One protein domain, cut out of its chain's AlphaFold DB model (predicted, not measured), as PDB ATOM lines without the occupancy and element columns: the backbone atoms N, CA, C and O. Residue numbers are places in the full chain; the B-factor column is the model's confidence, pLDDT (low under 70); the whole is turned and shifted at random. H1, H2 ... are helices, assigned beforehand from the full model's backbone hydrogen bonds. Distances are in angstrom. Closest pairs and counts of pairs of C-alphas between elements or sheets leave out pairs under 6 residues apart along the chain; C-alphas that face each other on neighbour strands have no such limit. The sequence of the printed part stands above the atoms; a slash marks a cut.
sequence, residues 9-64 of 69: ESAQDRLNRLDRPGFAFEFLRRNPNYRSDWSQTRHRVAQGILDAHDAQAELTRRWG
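AT A GLANCE: This is residues 9 to 64 of the 69 residues of an uncharacterized protein of Magnetospirillum sp. 64-120 (UniProt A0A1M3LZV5). Reading from residue 9, you see a loose zigzag of three helices, H1, H2 and H3, strung one after the other, and then H4 folding back along H3 to make a helical hairpin at one end. H1 is at the other end of the length, with few contacts to the rest. The printed part has 56 residues, with four named helices in the order H1, H2, H3, H4 and no named strand, an all-helix domain. It is loose, with a radius of gyration of the C-alphas of 14.0 A, and a rod in outline, spanning 44 by 17 by 16 A.

IN THESE COORDINATES: Find C-alpha 9 at (165.127, 198.019, 121.221); from there H1 runs through residues 9 to 16. H2, residues 20 to 30, is 16.4 A long from first to last C-alpha. H3 begins at C-alpha 32, at (167.482, 218.551, 104.389), and runs 21.0 A to residue 46. H4, residues 52 to 63, covers 16.4 A and ends at C-alpha 63, at (163.921, 227.501, 112.502).

HOW THE PARTS SIT: Look first at the C-alphas of Leu 15 and Phe 23, the closest of H1 and H2, 6.9 A apart: these helices are close but not clearly touching, at a steep tilt of 62 degrees, opposite ways. H2 and H3 are also close but not clearly touching, about perpendicular at 88 degrees, with the C-alphas of Leu 28 and Tyr 34 closest at 6.6 A. H3 and H4 touch and form a hairpin, at a shallow tilt of 15 degrees, opposite ways; their closest C-alphas, of Val 45 and Ala 52, are 6.0 A apart. H1 is apart from H3 and H4, and H2 is only just apart from H4, at 8.3 A. In H1, H3 and H4 every O i to N i+4 pair is within hydrogen-bond range; in H2, 6 of 7 are.

THE WHOLE: The C-alphas of Glu 9 and Ile 49, the two farthest apart, are 43.9 A apart. The printed part has no cut, and its three links are tight. The mean pLDDT of the printed part is 92.0, and no printed residue is under 70.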
ATOM      1  N   GLU A   9     164.993 197.608 119.817       89.25
ATOM      2  CA  GLU A   9     165.127 198.019 121.221       89.25
ATOM      3  C   GLU A   9     166.085 199.209 121.364       89.25
ATOM      4  O   GLU A   9     165.755 200.210 121.987       89.25
ATOM      5  N   SER A  10     167.203 199.188 120.637       88.44
ATOM      6  CA  SER A  10     168.169 200.290 120.618       88.44
ATOM      7  C   SER A  10     167.604 201.603 120.059       88.44
ATOM      8  O   SER A  10     167.972 202.684 120.528       88.44
ATOM      9  N   ALA A  11     166.705 201.544 119.069       86.19
ATOM     10  CA  ALA A  11     166.017 202.730 118.565       86.19
ATOM     11  C   ALA A  11     165.015 203.272 119.594       86.19
ATOM     12  O   ALA A  11     164.956 204.485 119.795       86.19
ATOM     13  N   GLN A  12     164.273 202.391 120.268       87.31
ATOM     14  CA  GLN A  12     163.323 202.779 121.312       87.31
ATOM     15  C   GLN A  12     164.038 203.385 122.523       87.31
ATOM     16  O   GLN A  12     163.678 204.477 122.950       87.31
ATOM     17  N   ASP A  13     165.111 202.756 123.003       91.25
ATOM     18  CA  ASP A  13     165.935 203.259 124.104       91.25
ATOM     19  C   ASP A  13     166.478 204.654 123.822       91.25
ATOM     20  O   ASP A  13     166.469 205.529 124.688       91.25
ATOM     21  N   ARG A  14     166.947 204.887 122.592       88.38
ATOM     22  CA  ARG A  14     167.436 206.204 122.192       88.38
ATOM     23  C   ARG A  14     166.326 207.249 122.226       88.38
ATOM     24  O   ARG A  14     166.576 208.347 122.707       88.38
ATOM     25  N   LEU A  15     165.140 206.932 121.704       87.25
ATOM     26  CA  LEU A  15     164.015 207.869 121.684       87.25
ATOM     27  C   LEU A  15     163.477 208.142 123.094       87.25
ATOM     28  O   LEU A  15     163.186 209.290 123.406       87.25
ATOM     29  N   ASN A  16     163.424 207.125 123.956       88.69
ATOM     30  CA  ASN A  16     162.940 207.242 125.334       88.69
ATOM     31  C   ASN A  16     163.857 208.083 126.235       88.69
ATOM     32  O   ASN A  16     163.405 208.604 127.250       88.69
ATOM     33  N   ARG A  17     165.140 208.227 125.881       92.12
ATOM     34  CA  ARG A  17     166.085 209.106 126.591       92.12
ATOM     35  C   ARG A  17     165.944 210.579 126.215       92.12
ATOM     36  O   ARG A  17     166.546 211.418 126.879       92.12
ATOM     37  N   LEU A  18     165.222 210.895 125.142       90.00
ATOM     38  CA  LEU A  18     165.014 212.272 124.722       90.00
ATOM     39  C   LEU A  18     163.868 212.880 125.520       90.00
ATOM     40  O   LEU A  18     162.781 212.313 125.620       90.00
ATOM     41  N   ASP A  19     164.103 214.076 126.036       89.31
ATOM     42  CA  ASP A  19     163.027 214.931 126.492       89.31
ATOM     43  C   ASP A  19     162.214 215.456 125.294       89.31
ATOM     44  O   ASP A  19     162.548 215.265 124.120       89.31
ATOM     45  N   ARG A  20     161.097 216.126 125.583       86.19
ATOM     46  CA  ARG A  20     160.212 216.673 124.547       86.19
ATOM     47  C   ARG A  20     160.942 217.567 123.523       86.19
ATOM     48  O   ARG A  20     160.699 217.367 122.328       86.19
ATOM     49  N   PRO A  21     161.811 218.524 123.912       86.50
ATOM     50  CA  PRO A  21     162.557 219.314 122.935       86.50
ATOM     51  C   PRO A  21     163.609 218.484 122.184       86.50
ATOM     52  O   PRO A  21     163.730 218.644 120.969       86.50
ATOM     53  N   GLY A  22     164.307 217.550 122.836       88.50
ATOM     54  CA  GLY A  22     165.249 216.643 122.180       88.50
ATOM     55  C   GLY A  22     164.580 215.769 121.117       88.50
ATOM     56  O   GLY A  22     165.114 215.594 120.020       88.50
ATOM     57  N   PHE A  23     163.365 215.289 121.389       89.12
ATOM     58  CA  PHE A  23     162.568 214.539 120.422       89.12
ATOM     59  C   PHE A  23     162.140 215.409 119.232       89.12
ATOM     60  O   PHE A  23     162.271 214.988 118.083       89.12
ATOM     61  N   ALA A  24     161.689 216.645 119.471       88.75
ATOM     62  CA  ALA A  24     161.360 217.585 118.395       88.75
ATOM     63  C   ALA A  24     162.590 217.918 117.527       88.75
ATOM     64  O   ALA A  24     162.500 217.970 116.296       88.75
ATOM     65  N   PHE A  25     163.760 218.073 118.150       89.69
ATOM     66  CA  PHE A  25     165.007 218.354 117.447       89.69
ATOM     67  C   PHE A  25     165.423 217.228 116.492       89.69
ATOM     68  O   PHE A  25     165.985 217.492 115.431       89.69
ATOM     69  N   GLU A  26     165.104 215.970 116.799       91.44
ATOM     70  CA  GLU A  26     165.370 214.849 115.896       91.44
ATOM     71  C   GLU A  26     164.618 215.005 114.546       91.44
ATOM     72  O   GLU A  26     165.173 214.661 113.495       91.44
ATOM     73  N   PHE A  27     163.420 215.604 114.511       89.81
ATOM     74  CA  PHE A  27     162.740 215.929 113.243       89.81
ATOM     75  C   PHE A  27     163.488 217.007 112.466       89.81
ATOM     76  O   PHE A  27     163.767 216.844 111.276       89.81
ATOM     77  N   LEU A  28     163.869 218.084 113.152       91.62
ATOM     78  CA  LEU A  28     164.593 219.193 112.543       91.62
ATOM     79  C   LEU A  28     165.948 218.747 111.980       91.62
ATOM     80  O   LEU A  28     166.282 219.047 110.838       91.62
ATOM     81  N   ARG A  29     166.697 217.936 112.733       90.81
ATOM     82  CA  ARG A  29     168.006 217.405 112.331       90.81
ATOM     83  C   ARG A  29     167.944 216.559 111.056       90.81
ATOM     84  O   ARG A  29     168.936 216.467 110.331       90.81
ATOM     85  N   ARG A  30     166.805 215.915 110.781       92.94
ATOM     86  CA  ARG A  30     166.579 215.119 109.561       92.94
ATOM     87  C   ARG A  30     166.078 215.954 108.381       92.94
ATOM     88  O   ARG A  30     166.099 215.449 107.262       92.94
ATOM     89  N   ASN A  31     165.681 217.208 108.594       95.25
ATOM     90  CA  ASN A  31     165.235 218.092 107.525       95.25
ATOM     91  C   ASN A  31     166.428 218.494 106.622       95.25
ATOM     92  O   ASN A  31     167.414 219.046 107.122       95.25
ATOM     93  N   PRO A  32     166.377 218.237 105.298       96.56
ATOM     94  CA  PRO A  32     167.482 218.551 104.389       96.56
ATOM     95  C   PRO A  32     167.783 220.053 104.305       96.56
ATOM     96  O   PRO A  32     168.952 220.431 104.236       96.56
ATOM     97  N   ASN A  33     166.759 220.906 104.393       96.81
ATOM     98  CA  ASN A  33     166.927 222.357 104.357       96.81
ATOM     99  C   ASN A  33     167.652 222.846 105.617       96.81
ATOM    100  O   ASN A  33     168.597 223.621 105.514       96.81
ATOM    101  N   TYR A  34     167.289 222.313 106.791       95.06
ATOM    102  CA  TYR A  34     167.978 222.640 108.045       95.06
ATOM    103  C   TYR A  34     169.449 222.236 107.999       95.06
ATOM    104  O   TYR A  34     170.321 223.000 108.398       95.06
ATOM    105  N   ARG A  35     169.750 221.047 107.465       95.56
ATOM    106  CA  ARG A  35     171.133 220.576 107.311       95.56
ATOM    107  C   ARG A  35     171.946 221.464 106.370       95.56
ATOM    108  O   ARG A  35     173.113 221.721 106.657       95.56
ATOM    109  N   SER A  36     171.340 221.912 105.271       96.69
ATOM    110  CA  SER A  36     171.976 222.833 104.327       96.69
ATOM    111  C   SER A  36     172.277 224.174 104.990       96.69
ATOM    112  O   SER A  36     173.423 224.621 104.960       96.69
ATOM    113  N   ASP A  37     171.280 224.773 105.644       95.62
ATOM    114  CA  ASP A  37     171.439 226.048 106.346       95.62
ATOM    115  C   ASP A  37     172.504 225.942 107.439       95.62
ATOM    116  O   ASP A  37     173.436 226.737 107.474       95.62
ATOM    117  N   TRP A  38     172.436 224.905 108.277       94.00
ATOM    118  CA  TRP A  38     173.421 224.652 109.325       94.00
ATOM    119  C   TRP A  38     174.845 224.540 108.766       94.00
ATOM    120  O   TRP A  38     175.775 225.143 109.302       94.00
ATOM    121  N   SER A  39     175.030 223.793 107.674       95.44
ATOM    122  CA  SER A  39     176.338 223.645 107.028       95.44
ATOM    123  C   SER A  39     176.847 224.969 106.456       95.44
ATOM    124  O   SER A  39     178.024 225.292 106.621       95.44
ATOM    125  N   GLN A  40     175.977 225.741 105.804       95.62
ATOM    126  CA  GLN A  40     176.330 227.037 105.232       95.62
ATOM    127  C   GLN A  40     176.702 228.042 106.326       95.62
ATOM    128  O   GLN A  40     177.735 228.705 106.223       95.62
ATOM    129  N   THR A  41     175.907 228.119 107.392       94.44
ATOM    130  CA  THR A  41     176.179 228.974 108.546       94.44
ATOM    131  C   THR A  41     177.506 228.596 109.198       94.44
ATOM    132  O   THR A  41     178.354 229.464 109.388       94.44
ATOM    133  N   ARG A  42     177.764 227.303 109.448       94.44
ATOM    134  CA  ARG A  42     179.057 226.855 109.996       94.44
ATOM    135  C   ARG A  42     180.240 227.212 109.102       94.44
ATOM    136  O   ARG A  42     181.293 227.569 109.622       94.44
ATOM    137  N   HIS A  43     180.080 227.122 107.782       96.31
ATOM    138  CA  HIS A  43     181.129 227.511 106.846       96.31
ATOM    139  C   HIS A  43     181.432 229.014 106.928       96.31
ATOM    140  O   HIS A  43     182.594 229.391 107.035       96.31
ATOM    141  N   ARG A  44     180.397 229.863 106.980       95.44
ATOM    142  CA  ARG A  44     180.551 231.320 107.133       95.44
ATOM    143  C   ARG A  44     181.217 231.705 108.455       95.44
ATOM    144  O   ARG A  44     182.080 232.577 108.451       95.44
ATOM    145  N   VAL A  45     180.869 231.028 109.552       95.94
ATOM    146  CA  VAL A  45     181.527 231.225 110.856       95.94
ATOM    147  C   VAL A  45     183.002 230.834 110.790       95.94
ATOM    148  O   VAL A  45     183.863 231.595 111.216       95.94
ATOM    149  N   ALA A  46     183.323 229.682 110.194       95.00
ATOM    150  CA  ALA A  46     184.710 229.232 110.045       95.00
ATOM    151  C   ALA A  46     185.560 230.166 109.164       95.00
ATOM    152  O   ALA A  46     186.766 230.267 109.364       95.00
ATOM    153  N   GLN A  47     184.939 230.853 108.203       96.19
ATOM    154  CA  GLN A  47     185.586 231.862 107.359       96.19
ATOM    155  C   GLN A  47     185.679 233.247 108.023       96.19
ATOM    156  O   GLN A  47     186.215 234.166 107.411       96.19
ATOM    157  N   GLY A  48     185.143 233.422 109.236       94.06
ATOM    158  CA  GLY A  48     185.086 234.718 109.916       94.06
ATOM    159  C   GLY A  48     184.127 235.724 109.267       94.06
ATOM    160  O   GLY A  48     184.194 236.909 109.566       94.06
ATOM    161  N   ILE A  49     183.243 235.268 108.372       93.31
ATOM    162  CA  ILE A  49     182.254 236.112 107.680       93.31
ATOM    163  C   ILE A  49     181.084 236.453 108.609       93.31
ATOM    164  O   ILE A  49     180.458 237.499 108.464       93.31
ATOM    165  N   LEU A  50     180.765 235.550 109.536       93.56
ATOM    166  CA  LEU A  50     179.658 235.685 110.471       93.56
ATOM    167  C   LEU A  50     180.132 235.315 111.873       93.56
ATOM    168  O   LEU A  50     180.791 234.290 112.046       93.56
ATOM    169  N   ASP A  51     179.781 236.126 112.865       95.00
ATOM    170  CA  ASP A  51     180.048 235.790 114.259       95.00
ATOM    171  C   ASP A  51     179.209 234.578 114.704       95.00
ATOM    172  O   ASP A  51     178.094 234.353 114.226       95.00
ATOM    173  N   ALA A  52     179.741 233.772 115.625       90.94
ATOM    174  CA  ALA A  52     179.064 232.571 116.108       90.94
ATOM    175  C   ALA A  52     177.732 232.883 116.819       90.94
ATOM    176  O   ALA A  52     176.774 232.116 116.688       90.94
ATOM    177  N   HIS A  53     177.651 234.006 117.535       91.44
ATOM    178  CA  HIS A  53     176.434 234.454 118.199       91.44
ATOM    179  C   HIS A  53     175.367 234.861 117.177       91.44
ATOM    180  O   HIS A  53     174.219 234.418 117.262       91.44
ATOM    181  N   ASP A  54     175.751 235.631 116.158       92.56
ATOM    182  CA  ASP A  54     174.834 236.060 115.096       92.56
ATOM    183  C   ASP A  54     174.354 234.879 114.247       92.56
ATOM    184  O   ASP A  54     173.165 234.772 113.936       92.56
ATOM    185  N   ALA A  55     175.249 233.935 113.954       91.94
ATOM    186  CA  ALA A  55     174.931 232.661 113.320       91.94
ATOM    187  C   ALA A  55     173.883 231.863 114.107       91.94
ATOM    188  O   ALA A  55     172.919 231.346 113.531       91.94
ATOM    189  N   GLN A  56     174.048 231.773 115.428       89.69
ATOM    190  CA  GLN A  56     173.083 231.107 116.295       89.69
ATOM    191  C   GLN A  56     171.742 231.847 116.297       89.69
ATOM    192  O   GLN A  56     170.697 231.207 116.158       89.69
ATOM    193  N   ALA A  57     171.743 233.176 116.405       91.31
ATOM    194  CA  ALA A  57     170.528 233.986 116.394       91.31
ATOM    195  C   ALA A  57     169.764 233.881 115.059       91.31
ATOM    196  O   ALA A  57     168.532 233.805 115.049       91.31
ATOM    197  N   GLU A  58     170.466 233.835 113.924       91.25
ATOM    198  CA  GLU A  58     169.869 233.629 112.601       91.25
ATOM    199  C   GLU A  58     169.173 232.266 112.506       91.25
ATOM    200  O   GLU A  58     167.988 232.199 112.168       91.25
ATOM    201  N   LEU A  59     169.872 231.186 112.870       91.38
ATOM    202  CA  LEU A  59     169.315 229.832 112.858       91.38
ATOM    203  C   LEU A  59     168.124 229.695 113.812       91.38
ATOM    204  O   LEU A  59     167.128 229.066 113.462       91.38
ATOM    205  N   THR A  60     168.212 230.326 114.983       91.06
ATOM    206  CA  THR A  60     167.156 230.344 116.003       91.06
ATOM    207  C   THR A  60     165.883 230.979 115.454       91.06
ATOM    208  O   THR A  60     164.825 230.352 115.476       91.06
ATOM    209  N   ARG A  61     165.990 232.181 114.868       91.50
ATOM    210  CA  ARG A  61     164.847 232.885 114.265       91.50
ATOM    211  C   ARG A  61     164.264 232.144 113.068       91.50
ATOM    212  O   ARG A  61     163.047 232.069 112.941       91.50
ATOM    213  N   ARG A  62     165.112 231.597 112.193       92.94
ATOM    214  CA  ARG A  62     164.667 230.933 110.960       92.94
ATOM    215  C   ARG A  62     163.958 229.606 111.222       92.94
ATOM    216  O   ARG A  62     163.003 229.285 110.523       92.94
ATOM    217  N   TRP A  63     164.426 228.844 112.209       92.69
ATOM    218  CA  TRP A  63     163.921 227.501 112.502       92.69
ATOM    219  C   TRP A  63     163.026 227.424 113.741       92.69
ATOM    220  O   TRP A  63     162.579 226.335 114.094       92.69
ATOM    221  N   GLY A  64     162.738 228.563 114.385       88.50
ATOM    222  CA  GLY A  64     161.878 228.632 115.568       88.50
ATOM    223  C   GLY A  64     162.447 227.869 116.764       88.50
ATOM    224  O   GLY A  64     161.693 227.291 117.543       88.50
TER     225      GLY A  64